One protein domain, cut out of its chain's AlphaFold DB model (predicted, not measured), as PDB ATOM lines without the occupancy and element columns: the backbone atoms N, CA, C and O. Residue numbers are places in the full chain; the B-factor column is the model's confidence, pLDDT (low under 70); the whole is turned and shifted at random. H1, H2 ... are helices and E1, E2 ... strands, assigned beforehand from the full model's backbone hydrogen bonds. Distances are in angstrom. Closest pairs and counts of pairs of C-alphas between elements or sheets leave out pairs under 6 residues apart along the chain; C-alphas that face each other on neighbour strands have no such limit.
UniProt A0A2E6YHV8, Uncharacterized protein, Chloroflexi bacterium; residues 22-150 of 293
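What this domain is: This is residues 22 to 150 of the 293 residues of an uncharacterized protein of Chloroflexi bacterium (UniProt A0A2E6YHV8). A strongly twisted sheet of four antiparallel strands has one long helix, H4, packed over it, and residues 144 to 150, of which 144 to 149 belong to H4, stick out free. H1 crosses H4 on its side turned away from E3 and E4, H2 meets the beginning of H4, and the short H3 packs on the hairpin of E1 and E2. The printed part has 129 residues, with named elements in the order E1, E2, H1, H2, H3, E3, E4, H4; the sheet's order is E2, E1, E3, E4, and the class is mixed, helices and strands. The whole is compact, with a radius of gyration of the C-alphas of 15.7 A and spans of 50 by 35 by 27 A.

Where its parts are: The sheet holds E1, residues 29 to 37, 24.3 A long, beginning at C-alpha 29 at (162.815, 227.789, 381.249); E2, residues 44 to 54, 24.9 A; E3, residues 92 to 99, 22.0 A; and E4, residues 104 to 112, 23.5 A. E2 bends by 79 degrees at residue 47. H4, residues 118 to 149, is 45.3 A long and ends at C-alpha 149 at (174.797, 228.180, 355.880). H1 is residues 62 to 72, 15.4 A, H2 residues 74 to 80, 10.2 A, and H3 residues 84 to 89, 8.7 A.

How they stand to each other: E2 and E1 form an antiparallel hairpin, with N 34 and O 48 at 2.9 A. Inner strands E1 and E3 are antiparallel, with N 33 and O 94 at 2.8 A. E3 and E4 form the other antiparallel hairpin, with N 97 and O 106 at 2.9 A. H3 and H4 on one face of the sheet make two layers, helices over strands. H4 is on the sheet; its closest C-alphas to E3 are those of Asn 128 and Thr 95, 6.3 A apart. H3 has a height over the sheet of 8.6 A and is only just over E2 and E1, with 3 C-alphas on each. H3 and H4 are apart. H1 touches H4, by residues 122 to 130 of H4 alone, at a steep tilt of 65 degrees, opposite ways; their closest C-alphas, of Ala 65 and Val 126, are 5.2 A apart. H1 only grazes the sheet, with residues 68 to 72. H2 touches H4, by residues 118 to 122 of H4 alone; their closest C-alphas, of Lys 75 and Val 118, are 6.1 A apart. In H1, H2, H3 and H4 every O i to N i+4 pair is within hydrogen-bond range.

The domain as a whole: The two C-alphas farthest apart, of Glu 84 and Ala 149, are 51.7 A apart. The printed part has no cut, and no link is long. The mean pLDDT of the printed part is 70.6; 47 residues are under 70, among them residues 22 to 29, 49 to 59 and 136 to 150.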
ATOM      1  N   ASP A  22     153.084 226.714 375.159       39.56
ATOM      2  CA  ASP A  22     152.372 227.938 374.784       39.56
ATOM      3  C   ASP A  22     152.375 229.034 375.871       39.56
ATOM      4  O   ASP A  22     152.094 230.193 375.571       39.56
ATOM      5  N   ARG A  23     152.704 228.701 377.126       37.88
ATOM      6  CA  ARG A  23     152.779 229.659 378.249       37.88
ATOM      7  C   ARG A  23     154.194 230.137 378.575       37.88
ATOM      8  O   ARG A  23     154.373 230.887 379.535       37.88
ATOM      9  N   LEU A  24     155.196 229.714 377.807       41.47
ATOM     10  CA  LEU A  24     156.596 230.087 378.005       41.47
ATOM     11  C   LEU A  24     156.910 231.381 377.231       41.47
ATOM     12  O   LEU A  24     156.842 231.407 376.007       41.47
ATOM     13  N   THR A  25     157.254 232.468 377.930       39.25
ATOM     14  CA  THR A  25     157.572 233.773 377.313       39.25
ATOM     15  C   THR A  25     159.050 234.143 377.472       39.25
ATOM     16  O   THR A  25     159.579 234.081 378.577       39.25
ATOM     17  N   GLY A  26     159.690 234.618 376.398       42.59
ATOM     18  CA  GLY A  26     160.900 235.459 376.445       42.59
ATOM     19  C   GLY A  26     162.255 234.792 376.750       42.59
ATOM     20  O   GLY A  26     163.278 235.402 376.449       42.59
ATOM     21  N   GLY A  27     162.297 233.564 377.277       52.38
ATOM     22  CA  GLY A  27     163.545 232.869 377.639       52.38
ATOM     23  C   GLY A  27     163.396 231.349 377.757       52.38
ATOM     24  O   GLY A  27     162.273 230.848 377.818       52.38
ATOM     25  N   GLN A  28     164.510 230.603 377.797       58.28
ATOM     26  CA  GLN A  28     164.450 229.158 378.064       58.28
ATOM     27  C   GLN A  28     164.112 228.936 379.542       58.28
ATOM     28  O   GLN A  28     164.762 229.539 380.404       58.28
ATOM     29  N   PRO A  29     163.108 228.103 379.868       62.34
ATOM     30  CA  PRO A  29     162.815 227.789 381.249       62.34
ATOM     31  C   PRO A  29     163.881 226.830 381.767       62.34
ATOM     32  O   PRO A  29     164.175 225.785 381.188       62.34
ATOM     33  N   ILE A  30     164.457 227.220 382.881       72.19
ATOM     34  CA  ILE A  30     165.444 226.485 383.636       72.19
ATOM     35  C   ILE A  30     164.675 225.681 384.681       72.19
ATOM     36  O   ILE A  30     163.798 226.205 385.380       72.19
ATOM     37  N   PHE A  31     165.000 224.398 384.760       75.38
ATOM     38  CA  PHE A  31     164.390 223.473 385.694       75.38
ATOM     39  C   PHE A  31     165.363 223.003 386.765       75.38
ATOM     40  O   PHE A  31     166.575 222.908 386.546       75.38
ATOM     41  N   THR A  32     164.774 222.615 387.890       78.06
ATOM     42  CA  THR A  32     165.440 221.911 388.978       78.06
ATOM     43  C   THR A  32     164.596 220.700 389.355       78.06
ATOM     44  O   THR A  32     163.435 220.846 389.730       78.06
ATOM     45  N   PHE A  33     165.178 219.508 389.275       77.12
ATOM     46  CA  PHE A  33     164.608 218.298 389.848       77.12
ATOM     47  C   PHE A  33     165.293 217.962 391.167       77.12
ATOM     48  O   PHE A  33     166.523 217.956 391.265       77.12
ATOM     49  N   PHE A  34     164.471 217.617 392.146       79.38
ATOM     50  CA  PHE A  34     164.872 216.986 393.390       79.38
ATOM     51  C   PHE A  34     164.772 215.484 393.186       79.38
ATOM     52  O   PHE A  34     163.698 214.980 392.845       79.38
ATOM     53  N   ALA A  35     165.885 214.774 393.324       81.81
ATOM     54  CA  ALA A  35     165.954 213.376 392.946       81.81
ATOM     55  C   ALA A  35     166.619 212.500 394.006       81.81
ATOM     56  O   ALA A  35     167.467 212.938 394.789       81.81
ATOM     57  N   LYS A  36     166.244 211.224 393.975       85.31
ATOM     58  CA  LYS A  36     166.841 210.152 394.758       85.31
ATOM     59  C   LYS A  36     167.415 209.096 393.834       85.31
ATOM     60  O   LYS A  36     166.697 208.539 393.010       85.31
ATOM     61  N   GLU A  37     168.702 208.807 393.964       81.94
ATOM     62  CA  GLU A  37     169.299 207.697 393.227       81.94
ATOM     63  C   GLU A  37     168.877 206.362 393.849       81.94
ATOM     64  O   GLU A  37     168.955 206.153 395.062       81.94
ATOM     65  N   ASN A  38     168.439 205.434 393.005       78.56
ATOM     66  CA  ASN A  38     168.248 204.050 393.384       78.56
ATOM     67  C   ASN A  38     169.611 203.355 393.465       78.56
ATOM     68  O   ASN A  38     170.300 203.184 392.459       78.56
ATOM     69  N   GLU A  39     169.973 202.880 394.654       77.19
ATOM     70  CA  GLU A  39     171.273 202.246 394.899       77.19
ATOM     71  C   GLU A  39     171.540 201.013 394.018       77.19
ATOM     72  O   GLU A  39     172.698 200.705 393.731       77.19
ATOM     73  N   THR A  40     170.483 200.321 393.572       73.12
ATOM     74  CA  THR A  40     170.574 199.075 392.796       73.12
ATOM     75  C   THR A  40     170.577 199.323 391.292       73.12
ATOM     76  O   THR A  40     171.426 198.775 390.590       73.12
ATOM     77  N   THR A  41     169.630 200.116 390.777       68.94
ATOM     78  CA  THR A  41     169.489 200.340 389.326       68.94
ATOM     79  C   THR A  41     170.297 201.525 388.819       68.94
ATOM     80  O   THR A  41     170.493 201.637 387.612       68.94
ATOM     81  N   LYS A  42     170.807 202.380 389.720       68.81
ATOM     82  CA  LYS A  42     171.500 203.634 389.376       68.81
ATOM     83  C   LYS A  42     170.628 204.616 388.589       68.81
ATOM     84  O   LYS A  42     171.134 205.515 387.920       68.81
ATOM     85  N   GLU A  43     169.313 204.450 388.693       67.25
ATOM     86  CA  GLU A  43     168.303 205.339 388.130       67.25
ATOM     87  C   GLU A  43     167.881 206.382 389.169       67.25
ATOM     88  O   GLU A  43     167.852 206.098 390.365       67.25
ATOM     89  N   CYS A  44     167.521 207.585 388.723       66.19
ATOM     90  CA  CYS A  44     167.049 208.649 389.605       66.19
ATOM     91  C   CYS A  44     165.516 208.682 389.648       66.19
ATOM     92  O   CYS A  44     164.861 208.912 388.632       66.19
ATOM     93  N   GLU A  45     164.945 208.511 390.836       73.06
ATOM     94  CA  GLU A  45     163.548 208.819 391.124       73.06
ATOM     95  C   GLU A  45     163.403 210.330 391.341       73.06
ATOM     96  O   GLU A  45     164.094 210.903 392.181       73.06
ATOM     97  N   ILE A  46     162.515 210.987 390.590       73.00
ATOM     98  CA  ILE A  46     162.211 212.408 390.790       73.00
ATOM     99  C   ILE A  46     161.168 212.539 391.899       73.00
ATOM    100  O   ILE A  46     160.044 212.059 391.757       73.00
ATOM    101  N   LEU A  47     161.548 213.205 392.984       70.06
ATOM    102  CA  LEU A  47     160.715 213.437 394.162       70.06
ATOM    103  C   LEU A  47     159.931 214.748 394.060       70.06
ATOM    104  O   LEU A  47     158.780 214.812 394.487       70.06
ATOM    105  N   ASP A  48     160.549 215.783 393.488       72.00
ATOM    106  CA  ASP A  48     159.903 217.065 393.205       72.00
ATOM    107  C   ASP A  48     160.570 217.778 392.015       72.00
ATOM    108  O   ASP A  48     161.671 217.433 391.577       72.00
ATOM    109  N   PHE A  49     159.883 218.777 391.467       69.56
ATOM    110  CA  PHE A  49     160.276 219.530 390.281       69.56
ATOM    111  C   PHE A  49     159.897 221.001 390.411       69.56
ATOM    112  O   PHE A  49     158.775 221.332 390.804       69.56
ATOM    113  N   ASP A  50     160.788 221.891 389.984       67.50
ATOM    114  CA  ASP A  50     160.481 223.305 389.811       67.50
ATOM    115  C   ASP A  50     160.981 223.888 388.479       67.50
ATOM    116  O   ASP A  50     161.926 223.375 387.876       67.50
ATOM    117  N   TRP A  51     160.306 224.950 388.012       65.62
ATOM    118  CA  TRP A  51     160.380 225.444 386.630       65.62
ATOM    119  C   TRP A  51     160.228 226.974 386.482       65.62
ATOM    120  O   TRP A  51     159.516 227.468 385.618       65.62
ATOM    121  N   VAL A  52     160.817 227.791 387.347       57.22
ATOM    122  CA  VAL A  52     160.454 229.231 387.378       57.22
ATOM    123  C   VAL A  52     161.498 230.141 386.719       57.22
ATOM    124  O   VAL A  52     161.301 231.345 386.560       57.22
ATOM    125  N   MET A  53     162.623 229.589 386.287       56.38
ATOM    126  CA  MET A  53     163.807 230.383 385.997       56.38
ATOM    127  C   MET A  53     163.922 230.683 384.495       56.38
ATOM    128  O   MET A  53     164.238 229.811 383.701       56.38
ATOM    129  N   GLN A  54     163.646 231.915 384.070       54.72
ATOM    130  CA  GLN A  54     163.810 232.312 382.665       54.72
ATOM    131  C   GLN A  54     165.256 232.744 382.385       54.72
ATOM    132  O   GLN A  54     165.789 233.655 383.045       54.72
ATOM    133  N   SER A  55     165.880 232.111 381.388       52.44
ATOM    134  CA  SER A  55     167.173 232.534 380.850       52.44
ATOM    135  C   SER A  55     167.031 233.816 380.017       52.44
ATOM    136  O   SER A  55     166.006 234.077 379.389       52.44
ATOM    137  N   LYS A  56     168.057 234.663 380.057       54.22
ATOM    138  CA  LYS A  56     168.226 235.834 379.201       54.22
ATOM    139  C   LYS A  56     168.955 235.411 377.925       54.22
ATOM    140  O   LYS A  56     169.787 234.512 377.923       54.22
ATOM    141  N   VAL A  57     168.711 236.112 376.826       53.00
ATOM    142  CA  VAL A  57     169.420 235.872 375.560       53.00
ATOM    143  C   VAL A  57     170.794 236.560 375.532       53.00
ATOM    144  O   VAL A  57     171.128 237.273 374.592       53.00
ATOM    145  N   ALA A  58     171.583 236.403 376.594       58.34
ATOM    146  CA  ALA A  58     172.923 236.966 376.709       58.34
ATOM    147  C   ALA A  58     173.755 236.138 377.695       58.34
ATOM    148  O   ALA A  58     173.178 235.619 378.655       58.34
ATOM    149  N   PRO A  59     175.090 236.065 377.517       69.44
ATOM    150  CA  PRO A  59     175.971 235.502 378.528       69.44
ATOM    151  C   PRO A  59     175.703 236.154 379.882       69.44
ATOM    152  O   PRO A  59     175.587 237.377 379.974       69.44
ATOM    153  N   MET A  60     175.583 235.324 380.912       77.62
ATOM    154  CA  MET A  60     175.306 235.763 382.276       77.62
ATOM    155  C   MET A  60     176.543 235.528 383.129       77.62
ATOM    156  O   MET A  60     177.138 234.449 383.077       77.62
ATOM    157  N   ASN A  61     176.932 236.533 383.908       82.56
ATOM    158  CA  ASN A  61     178.026 236.388 384.860       82.56
ATOM    159  C   ASN A  61     177.527 235.873 386.227       82.56
ATOM    160  O   ASN A  61     176.329 235.737 386.472       82.56
ATOM    161  N   GLN A  62     178.474 235.572 387.120       89.06
ATOM    162  CA  GLN A  62     178.196 235.038 388.456       89.06
ATOM    163  C   GLN A  62     177.311 235.967 389.304       89.06
ATOM    164  O   GLN A  62     176.361 235.497 389.921       89.06
ATOM    165  N   GLU A  63     177.598 237.268 389.321       88.56
ATOM    166  CA  GLU A  63     176.884 238.249 390.147       88.56
ATOM    167  C   GLU A  63     175.422 238.401 389.698       88.56
ATOM    168  O   GLU A  63     174.506 238.356 390.519       88.56
ATOM    169  N   GLU A  64     175.191 238.481 388.385       82.62
ATOM    170  CA  GLU A  64     173.849 238.533 387.791       82.62
ATOM    171  C   GLU A  64     173.037 237.264 388.103       82.62
ATOM    172  O   GLU A  64     171.839 237.330 388.402       82.62
ATOM    173  N   ALA A  65     173.681 236.096 388.045       86.69
ATOM    174  CA  ALA A  65     173.043 234.821 388.354       86.69
ATOM    175  C   ALA A  65     172.684 234.712 389.845       86.69
ATOM    176  O   ALA A  65     171.572 234.303 390.186       86.69
ATOM    177  N   GLU A  66     173.583 235.127 390.738       90.00
ATOM    178  CA  GLU A  66     173.327 235.192 392.180       90.00
ATOM    179  C   GLU A  66     172.175 236.145 392.514       90.00
ATOM    180  O   GLU A  66     171.321 235.820 393.342       90.00
ATOM    181  N   GLU A  67     172.107 237.307 391.861       86.25
ATOM    182  CA  GLU A  67     171.001 238.247 392.032       86.25
ATOM    183  C   GLU A  67     169.666 237.617 391.613       86.25
ATOM    184  O   GLU A  67     168.683 237.701 392.355       86.25
ATOM    185  N   LYS A  68     169.617 236.923 390.471       81.25
ATOM    186  CA  LYS A  68     168.407 236.204 390.043       81.25
ATOM    187  C   LYS A  68     167.977 235.123 391.032       81.25
ATOM    188  O   LYS A  68     166.788 235.005 391.328       81.25
ATOM    189  N   VAL A  69     168.922 234.346 391.558       85.25
ATOM    190  CA  VAL A  69     168.633 233.291 392.540       85.25
ATOM    191  C   VAL A  69     168.110 233.879 393.854       85.25
ATOM    192  O   VAL A  69     167.141 233.360 394.412       85.25
ATOM    193  N   LYS A  70     168.651 235.018 394.305       83.81
ATOM    194  CA  LYS A  70     168.129 235.739 395.479       83.81
ATOM    195  C   LYS A  70     166.678 236.176 395.289       83.81
ATOM    196  O   LYS A  70     165.866 235.985 396.193       83.81
ATOM    197  N   HIS A  71     166.335 236.715 394.119       80.19
ATOM    198  CA  HIS A  71     164.957 237.110 393.804       80.19
ATOM    199  C   HIS A  71     163.987 235.922 393.782       80.19
ATOM    200  O   HIS A  71     162.825 236.079 394.148       80.19
ATOM    201  N   TYR A  72     164.459 234.736 393.390       77.94
ATOM    202  CA  TYR A  72     163.661 233.511 393.420       77.94
ATOM    203  C   TYR A  72     163.327 233.041 394.850       77.94
ATOM    204  O   TYR A  72     162.296 232.404 395.049       77.94
ATOM    205  N   ASN A  73     164.140 233.403 395.850       80.38
ATOM    206  CA  ASN A  73     163.923 233.080 397.265       80.38
ATOM    207  C   ASN A  73     163.803 231.563 397.526       80.38
ATOM    208  O   ASN A  73     162.747 231.035 397.886       80.38
ATOM    209  N   VAL A  74     164.934 230.864 397.375       81.81
ATOM    210  CA  VAL A  74     165.047 229.406 397.557       81.81
ATOM    211  C   VAL A  74     164.517 228.945 398.912       81.81
ATOM    212  O   VAL A  74     163.812 227.942 398.994       81.81
ATOM    213  N   LYS A  75     164.813 229.695 399.977       85.25
ATOM    214  CA  LYS A  75     164.346 229.371 401.325       85.25
ATOM    215  C   LYS A  75     162.822 229.275 401.392       85.25
ATOM    216  O   LYS A  75     162.299 228.266 401.852       85.25
ATOM    217  N   TRP A  76     162.119 230.294 400.895       85.69
ATOM    218  CA  TRP A  76     160.657 230.291 400.889       85.69
ATOM    219  C   TRP A  76     160.108 229.091 400.116       85.69
ATOM    220  O   TRP A  76     159.174 228.442 400.583       85.69
ATOM    221  N   LYS A  77     160.731 228.751 398.979       77.75
ATOM    222  CA  LYS A  77     160.339 227.597 398.167       77.75
ATOM    223  C   LYS A  77     160.413 226.288 398.949       77.75
ATOM    224  O   LYS A  77     159.443 225.537 398.956       77.75
ATOM    225  N   LEU A  78     161.549 226.022 399.591       80.50
ATOM    226  CA  LEU A  78     161.742 224.790 400.357       80.50
ATOM    227  C   LEU A  78     160.759 224.703 401.531       80.50
ATOM    228  O   LEU A  78     160.260 223.627 401.822       80.50
ATOM    229  N   GLU A  79     160.440 225.831 402.168       82.00
ATOM    230  CA  GLU A  79     159.528 225.878 403.317       82.00
ATOM    231  C   GLU A  79     158.039 225.711 402.952       82.00
ATOM    232  O   GLU A  79     157.252 225.346 403.824       82.00
ATOM    233  N   HIS A  80     157.629 225.994 401.707       77.31
ATOM    234  CA  HIS A  80     156.200 226.100 401.350       77.31
ATOM    235  C   HIS A  80     155.758 225.232 400.166       77.31
ATOM    236  O   HIS A  80     154.607 224.797 400.140       77.31
ATOM    237  N   ASP A  81     156.637 224.978 399.195       71.62
ATOM    238  CA  ASP A  81     156.269 224.332 397.928       71.62
ATOM    239  C   ASP A  81     156.808 222.904 397.791       71.62
ATOM    240  O   ASP A  81     156.296 222.145 396.966       71.62
ATOM    241  N   VAL A  82     157.826 222.540 398.575       72.88
ATOM    242  CA  VAL A  82     158.441 221.206 398.558       72.88
ATOM    243  C   VAL A  82     157.994 220.438 399.798       72.88
ATOM    244  O   VAL A  82     158.058 220.944 400.914       72.88
ATOM    245  N   SER A  83     157.522 219.202 399.621       78.81
ATOM    246  CA  SER A  83     157.098 218.382 400.764       78.81
ATOM    247  C   SER A  83     158.286 217.991 401.650       78.81
ATOM    248  O   SER A  83     159.346 217.656 401.124       78.81
ATOM    249  N   GLU A  84     158.083 217.931 402.971       84.38
ATOM    250  CA  GLU A  84     159.110 217.493 403.938       84.38
ATOM    251  C   GLU A  84     159.757 216.162 403.531       84.38
ATOM    252  O   GLU A  84     160.978 216.039 403.511       84.38
ATOM    253  N   LYS A  85     158.945 215.197 403.083       82.25
ATOM    254  CA  LYS A  85     159.430 213.898 402.600       82.25
ATOM    255  C   LYS A  85     160.392 214.032 401.413       82.25
ATOM    256  O   LYS A  85     161.412 213.352 401.370       82.25
ATOM    257  N   ALA A  86     160.076 214.891 400.443       81.81
ATOM    258  CA  ALA A  86     160.950 215.113 399.294       81.81
ATOM    259  C   ALA A  86     162.270 215.773 399.719       81.81
ATOM    260  O   ALA A  86     163.320 215.396 399.206       81.81
ATOM    261  N   LEU A  87     162.237 216.701 400.683       84.69
ATOM    262  CA  LEU A  87     163.443 217.337 401.223       84.69
ATOM    263  C   LEU A  87     164.374 216.324 401.901       84.69
ATOM    264  O   LEU A  87     165.578 216.356 401.664       84.69
ATOM    265  N   GLU A  88     163.819 215.420 402.710       86.00
ATOM    266  CA  GLU A  88     164.584 214.401 403.439       86.00
ATOM    267  C   GLU A  88     165.168 213.318 402.524       86.00
ATOM    268  O   GLU A  88     166.265 212.820 402.764       86.00
ATOM    269  N   GLU A  89     164.435 212.930 401.480       87.31
ATOM    270  CA  GLU A  89     164.821 211.826 400.597       87.31
ATOM    271  C   GLU A  89     165.699 212.262 399.411       87.31
ATOM    272  O   GLU A  89     166.244 211.408 398.703       87.31
ATOM    273  N   THR A  90     165.846 213.572 399.184       87.25
ATOM    274  CA  THR A  90     166.666 214.110 398.094       87.25
ATOM    275  C   THR A  90     168.142 213.841 398.347       87.25
ATOM    276  O   THR A  90     168.721 214.298 399.327       87.25
ATOM    277  N   THR A  91     168.774 213.166 397.391       86.25
ATOM    278  CA  THR A  91     170.229 212.931 397.368       86.25
ATOM    279  C   THR A  91     170.907 213.652 396.212       86.25
ATOM    280  O   THR A  91     172.121 213.815 396.210       86.25
ATOM    281  N   HIS A  92     170.133 214.101 395.223       85.38
ATOM    282  CA  HIS A  92     170.645 214.726 394.017       85.38
ATOM    283  C   HIS A  92     169.803 215.935 393.627       85.38
ATOM    284  O   HIS A  92     168.571 215.884 393.637       85.38
ATOM    285  N   ILE A  93     170.481 216.996 393.200       83.12
ATOM    286  CA  ILE A  93     169.862 218.071 392.430       83.12
ATOM    287  C   ILE A  93     170.252 217.872 390.973       83.12
ATOM    288  O   ILE A  93     171.436 217.834 390.634       83.12
ATOM    289  N   ILE A  94     169.248 217.779 390.108       79.44
ATOM    290  CA  ILE A  94     169.452 217.737 388.662       79.44
ATOM    291  C   ILE A  94     168.925 219.042 388.097       79.44
ATOM    292  O   ILE A  94     167.740 219.346 388.216       79.44
ATOM    293  N   THR A  95     169.802 219.818 387.479       77.81
ATOM    294  CA  THR A  95     169.440 221.105 386.899       77.81
ATOM    295  C   THR A  95     169.587 221.063 385.384       77.81
ATOM    296  O   THR A  95     170.424 220.347 384.817       77.81
ATOM    297  N   GLY A  96     168.735 221.814 384.702       78.75
ATOM    298  CA  GLY A  96     168.824 221.954 383.261       78.75
ATOM    299  C   GLY A  96     167.961 223.070 382.721       78.75
ATOM    300  O   GLY A  96     167.489 223.919 383.477       78.75
ATOM    301  N   TYR A  97     167.755 223.066 381.414       74.19
ATOM    302  CA  TYR A  97     166.829 223.966 380.748       74.19
ATOM    303  C   TYR A  97     166.058 223.245 379.647       74.19
ATOM    304  O   TYR A  97     166.503 222.240 379.092       74.19
ATOM    305  N   TYR A  98     164.870 223.749 379.334       66.88
ATOM    306  CA  TYR A  98     164.141 223.325 378.150       66.88
ATOM    307  C   TYR A  98     164.580 224.189 376.973       66.88
ATOM    308  O   TYR A  98     164.338 225.401 376.937       66.88
ATOM    309  N   ASN A  99     165.254 223.575 376.011       62.69
ATOM    310  CA  ASN A  99     165.664 224.255 374.804       62.69
ATOM    311  C   ASN A  99     164.446 224.464 373.908       62.69
ATOM    312  O   ASN A  99     164.009 223.554 373.214       62.69
ATOM    313  N   LEU A 100     163.914 225.683 373.905       53.28
ATOM    314  CA  LEU A 100     162.774 226.057 373.067       53.28
ATOM    315  C   LEU A 100     163.057 225.955 371.558       53.28
ATOM    316  O   LEU A 100     162.109 225.924 370.782       53.28
ATOM    317  N   LEU A 101     164.325 225.925 371.130       52.47
ATOM    318  CA  LEU A 101     164.694 225.832 369.712       52.47
ATOM    319  C   LEU A 101     164.660 224.392 369.203       52.47
ATOM    320  O   LEU A 101     164.229 224.148 368.079       52.47
ATOM    321  N   THR A 102     165.142 223.450 370.012       55.03
ATOM    322  CA  THR A 102     165.155 222.020 369.671       55.03
ATOM    323  C   THR A 102     163.977 221.257 370.271       55.03
ATOM    324  O   THR A 102     163.773 220.099 369.929       55.03
ATOM    325  N   GLU A 103     163.198 221.902 371.143       53.34
ATOM    326  CA  GLU A 103     162.116 221.314 371.942       53.34
ATOM    327  C   GLU A 103     162.582 220.191 372.885       53.34
ATOM    328  O   GLU A 103     161.817 219.296 373.261       53.34
ATOM    329  N   GLU A 104     163.842 220.250 373.322       61.19
ATOM    330  CA  GLU A 104     164.469 219.214 374.138       61.19
ATOM    331  C   GLU A 104     164.828 219.699 375.543       61.19
ATOM    332  O   GLU A 104     165.292 220.815 375.756       61.19
ATOM    333  N   PHE A 105     164.698 218.806 376.524       63.22
ATOM    334  CA  PHE A 105     165.307 219.009 377.837       63.22
ATOM    335  C   PHE A 105     166.812 218.788 377.739       63.22
ATOM    336  O   PHE A 105     167.248 217.646 377.525       63.22
ATOM    337  N   VAL A 106     167.565 219.864 377.943       70.94
ATOM    338  CA  VAL A 106     169.018 219.855 378.070       70.94
ATOM    339  C   VAL A 106     169.358 219.789 379.547       70.94
ATOM    340  O   VAL A 106     168.977 220.648 380.340       70.94
ATOM    341  N   GLN A 107     170.048 218.721 379.924       73.06
ATOM    342  CA  GLN A 107     170.522 218.539 381.282       73.06
ATOM    343  C   GLN A 107     171.895 219.183 381.418       73.06
ATOM    344  O   GLN A 107     172.812 218.886 380.651       73.06
ATOM    345  N   THR A 108     172.037 220.037 382.418       67.88
ATOM    346  CA  THR A 108     173.225 220.866 382.567       67.88
ATOM    347  C   THR A 108     174.167 220.304 383.619       67.88
ATOM    348  O   THR A 108     175.380 220.264 383.386       67.88
ATOM    349  N   GLU A 109     173.615 219.869 384.754       70.12
ATOM    350  CA  GLU A 109     174.380 219.441 385.923       70.12
ATOM    351  C   GLU A 109     173.605 218.415 386.764       70.12
ATOM    352  O   GLU A 109     172.380 218.477 386.887       70.12
ATOM    353  N   ILE A 110     174.343 217.466 387.345       71.94
ATOM    354  CA  ILE A 110     173.872 216.578 388.412       71.94
ATOM    355  C   ILE A 110     174.798 216.819 389.592       71.94
ATOM    356  O   ILE A 110     175.998 216.555 389.493       71.94
ATOM    357  N   LYS A 111     174.247 217.306 390.696       79.12
ATOM    358  CA  LYS A 111     174.986 217.535 391.930       79.12
ATOM    359  C   LYS A 111     174.514 216.537 392.975       79.12
ATOM    360  O   LYS A 111     173.369 216.610 393.419       79.12
ATOM    361  N   GLU A 112     175.388 215.605 393.331       82.81
ATOM    362  CA  GLU A 112     175.206 214.748 394.503       82.81
ATOM    363  C   GLU A 112     175.304 215.606 395.768       82.81
ATOM    364  O   GLU A 112     176.113 216.537 395.849       82.81
ATOM    365  N   LEU A 113     174.442 215.324 396.736       80.00
ATOM    366  CA  LEU A 113     174.340 216.064 397.980       80.00
ATOM    367  C   LEU A 113     174.516 215.130 399.170       80.00
ATOM    368  O   LEU A 113     173.813 214.133 399.299       80.00
ATOM    369  N   GLU A 114     175.375 215.530 400.104       77.19
ATOM    370  CA  GLU A 114     175.409 214.924 401.439       77.19
ATOM    371  C   GLU A 114     174.182 215.333 402.270       77.19
ATOM    372  O   GLU A 114     173.692 214.568 403.097       77.19
ATOM    373  N   SER A 115     173.687 216.556 402.061       80.38
ATOM    374  CA  SER A 115     172.446 217.071 402.644       80.38
ATOM    375  C   SER A 115     171.893 218.220 401.798       80.38
ATOM    376  O   SER A 115     172.651 218.964 401.168       80.38
ATOM    377  N   LEU A 116     170.567 218.367 401.770       82.25
ATOM    378  CA  LEU A 116     169.905 219.456 401.057       82.25
ATOM    379  C   LEU A 116     169.935 220.736 401.904       82.25
ATOM    380  O   LEU A 116     169.199 220.864 402.879       82.25
ATOM    381  N   THR A 117     170.778 221.694 401.515       86.25
ATOM    382  CA  THR A 117     170.826 223.037 402.114       86.25
ATOM    383  C   THR A 117     170.397 224.108 401.115       86.25
ATOM    384  O   THR A 117     170.467 223.906 399.898       86.25
ATOM    385  N   VAL A 118     169.971 225.267 401.632       87.25
ATOM    386  CA  VAL A 118     169.627 226.436 400.805       87.25
ATOM    387  C   VAL A 118     170.823 226.818 399.936       87.25
ATOM    388  O   VAL A 118     170.685 226.931 398.723       87.25
ATOM    389  N   GLU A 119     172.013 226.909 400.525       88.50
ATOM    390  CA  GLU A 119     173.240 227.308 399.838       88.50
ATOM    391  C   GLU A 119     173.643 226.312 398.742       88.50
ATOM    392  O   GLU A 119     174.113 226.704 397.673       88.50
ATOM    393  N   ALA A 120     173.458 225.009 398.982       83.81
ATOM    394  CA  ALA A 120     173.793 223.983 398.001       83.81
ATOM    395  C   ALA A 120     172.905 224.084 396.754       83.81
ATOM    396  O   ALA A 120     173.417 223.923 395.637       83.81
ATOM    397  N   LEU A 121     171.614 224.373 396.958       84.62
ATOM    398  CA  LEU A 121     170.628 224.570 395.903       84.62
ATOM    399  C   LEU A 121     170.836 225.900 395.172       84.62
ATOM    400  O   LEU A 121     170.876 225.907 393.945       84.62
ATOM    401  N   GLU A 122     171.065 226.996 395.897       88.62
ATOM    402  CA  GLU A 122     171.412 228.292 395.305       88.62
ATOM    403  C   GLU A 122     172.653 228.176 394.413       88.62
ATOM    404  O   GLU A 122     172.632 228.595 393.258       88.62
ATOM    405  N   SER A 123     173.707 227.515 394.903       87.62
ATOM    406  CA  SER A 123     174.930 227.255 394.138       87.62
ATOM    407  C   SER A 123     174.661 226.470 392.848       87.62
ATOM    408  O   SER A 123     175.170 226.854 391.796       87.62
ATOM    409  N   ALA A 124     173.853 225.406 392.903       84.88
ATOM    410  CA  ALA A 124     173.506 224.617 391.716       84.88
ATOM    411  C   ALA A 124     172.673 225.431 390.707       84.88
ATOM    412  O   ALA A 124     172.865 225.331 389.495       84.88
ATOM    413  N   MET A 125     171.761 226.272 391.199       83.88
ATOM    414  CA  MET A 125     170.955 227.152 390.355       83.88
ATOM    415  C   MET A 125     171.805 228.218 389.665       83.88
ATOM    416  O   MET A 125     171.604 228.467 388.480       83.88
ATOM    417  N   VAL A 126     172.770 228.822 390.369       87.25
ATOM    418  CA  VAL A 126     173.687 229.819 389.794       87.25
ATOM    419  C   VAL A 126     174.503 229.221 388.648       87.25
ATOM    420  O   VAL A 126     174.531 229.789 387.555       87.25
ATOM    421  N   VAL A 127     175.110 228.047 388.860       86.06
ATOM    422  CA  VAL A 127     175.871 227.349 387.811       86.06
ATOM    423  C   VAL A 127     174.980 227.055 386.604       86.06
ATOM    424  O   VAL A 127     175.371 227.320 385.462       86.06
ATOM    425  N   ASN A 128     173.755 226.579 386.844       80.56
ATOM    426  CA  ASN A 128     172.818 226.283 385.768       80.56
ATOM    427  C   ASN A 128     172.365 227.539 385.014       80.56
ATOM    428  O   ASN A 128     172.274 227.503 383.792       80.56
ATOM    429  N   TYR A 129     172.135 228.662 385.701       81.06
ATOM    430  CA  TYR A 129     171.837 229.939 385.054       81.06
ATOM    431  C   TYR A 129     172.943 230.327 384.084       81.06
ATOM    432  O   TYR A 129     172.672 230.571 382.912       81.06
ATOM    433  N   ILE A 130     174.189 230.364 384.547       83.88
ATOM    434  CA  ILE A 130     175.322 230.775 383.716       83.88
ATOM    435  C   ILE A 130     175.432 229.867 382.492       83.88
ATOM    436  O   ILE A 130     175.503 230.351 381.360       83.88
ATOM    437  N   LYS A 131     175.393 228.547 382.702       81.00
ATOM    438  CA  LYS A 131     175.566 227.582 381.617       81.00
ATOM    439  C   LYS A 131     174.383 227.577 380.646       81.00
ATOM    440  O   LYS A 131     174.617 227.697 379.452       81.00
ATOM    441  N   SER A 132     173.138 227.573 381.127       74.75
ATOM    442  CA  SER A 132     171.945 227.676 380.273       74.75
ATOM    443  C   SER A 132     171.943 228.951 379.431       74.75
ATOM    444  O   SER A 132     171.664 228.888 378.241       74.75
ATOM    445  N   ASN A 133     172.290 230.104 380.011       73.19
ATOM    446  CA  ASN A 133     172.360 231.362 379.264       73.19
ATOM    447  C   ASN A 133     173.442 231.328 378.178       73.19
ATOM    448  O   ASN A 133     173.200 231.765 377.054       73.19
ATOM    449  N   ASN A 134     174.623 230.798 378.502       74.19
ATOM    450  CA  ASN A 134     175.720 230.674 377.546       74.19
ATOM    451  C   ASN A 134     175.378 229.699 376.417       74.19
ATOM    452  O   ASN A 134     175.586 230.029 375.252       74.19
ATOM    453  N   ASP A 135     174.826 228.534 376.750       71.19
ATOM    454  CA  ASP A 135     174.439 227.520 375.773       71.19
ATOM    455  C   ASP A 135     173.294 228.034 374.894       71.19
ATOM    456  O   ASP A 135     173.380 227.943 373.675       71.19
ATOM    457  N   PHE A 136     172.278 228.687 375.469       65.81
ATOM    458  CA  PHE A 136     171.194 229.300 374.698       65.81
ATOM    459  C   PHE A 136     171.693 230.374 373.735       65.81
ATOM    460  O   PHE A 136     171.272 230.437 372.579       65.81
ATOM    461  N   TYR A 137     172.585 231.235 374.218       60.91
ATOM    462  CA  TYR A 137     173.169 232.297 373.420       60.91
ATOM    463  C   TYR A 137     174.004 231.717 372.269       60.91
ATOM    464  O   TYR A 137     173.812 232.115 371.120       60.91
ATOM    465  N   ASN A 138     174.848 230.721 372.547       58.75
ATOM    466  CA  ASN A 138     175.654 230.038 371.537       58.75
ATOM    467  C   ASN A 138     174.792 229.253 370.539       58.75
ATOM    468  O   ASN A 138     175.063 229.317 369.346       58.75
ATOM    469  N   ASP A 139     173.746 228.555 370.986       55.66
ATOM    470  CA  ASP A 139     172.806 227.834 370.121       55.66
ATOM    471  C   ASP A 139     172.036 228.796 369.221       55.66
ATOM    472  O   ASP A 139     171.849 228.512 368.043       55.66
ATOM    473  N   LYS A 140     171.619 229.960 369.732       53.69
ATOM    474  CA  LYS A 140     170.997 231.010 368.916       53.69
ATOM    475  C   LYS A 140     171.985 231.572 367.894       53.69
ATOM    476  O   LYS A 140     171.607 231.748 366.737       53.69
ATOM    477  N   GLU A 141     173.233 231.843 368.285       48.81
ATOM    478  CA  GLU A 141     174.286 232.300 367.366       48.81
ATOM    479  C   GLU A 141     174.592 231.242 366.299       48.81
ATOM    480  O   GLU A 141     174.649 231.561 365.111       48.81
ATOM    481  N   LEU A 142     174.720 229.977 366.699       43.16
ATOM    482  CA  LEU A 142     174.961 228.839 365.821       43.16
ATOM    483  C   LEU A 142     173.768 228.581 364.907       43.16
ATOM    484  O   LEU A 142     173.968 228.328 363.728       43.16
ATOM    485  N   LEU A 143     172.536 228.678 365.404       43.69
ATOM    486  CA  LEU A 143     171.321 228.567 364.606       43.69
ATOM    487  C   LEU A 143     171.245 229.715 363.601       43.69
ATOM    488  O   LEU A 143     171.026 229.462 362.426       43.69
ATOM    489  N   ALA A 144     171.509 230.959 364.005       46.56
ATOM    490  CA  ALA A 144     171.586 232.095 363.086       46.56
ATOM    491  C   ALA A 144     172.705 231.916 362.038       46.56
ATOM    492  O   ALA A 144     172.545 232.272 360.868       46.56
ATOM    493  N   HIS A 145     173.831 231.322 362.436       35.97
ATOM    494  CA  HIS A 145     174.952 230.992 361.562       35.97
ATOM    495  C   HIS A 145     174.656 229.797 360.632       35.97
ATOM    496  O   HIS A 145     175.059 229.794 359.470       35.97
ATOM    497  N   ASN A 146     173.895 228.809 361.096       32.31
ATOM    498  CA  ASN A 146     173.472 227.644 360.325       32.31
ATOM    499  C   ASN A 146     172.341 228.005 359.367       32.31
ATOM    500  O   ASN A 146     172.411 227.602 358.219       32.31
ATOM    501  N   ILE A 147     171.392 228.856 359.766       34.38
ATOM    502  CA  ILE A 147     170.408 229.500 358.880       34.38
ATOM    503  C   ILE A 147     171.129 230.301 357.780       34.38
ATOM    504  O   ILE A 147     170.693 230.309 356.632       34.38
ATOM    505  N   LYS A 148     172.283 230.916 358.085       29.39
ATOM    506  CA  LYS A 148     173.190 231.512 357.083       29.39
ATOM    507  C   LYS A 148     173.864 230.476 356.163       29.39
ATOM    508  O   LYS A 148     174.119 230.798 355.003       29.39
ATOM    509  N   ALA A 149     174.159 229.263 356.643       24.11
ATOM    510  CA  ALA A 149     174.797 228.180 355.880       24.11
ATOM    511  C   ALA A 149     173.799 227.336 355.051       24.11
ATOM    512  O   ALA A 149     174.141 226.856 353.969       24.11
ATOM    513  N   THR A 150     172.550 227.203 355.503       24.41
ATOM    514  CA  THR A 150     171.422 226.569 354.807       24.41
ATOM    515  C   THR A 150     170.558 227.645 354.150       24.41
ATOM    516  O   THR A 150     169.622 228.164 354.744       24.41
TER     517      THR A 150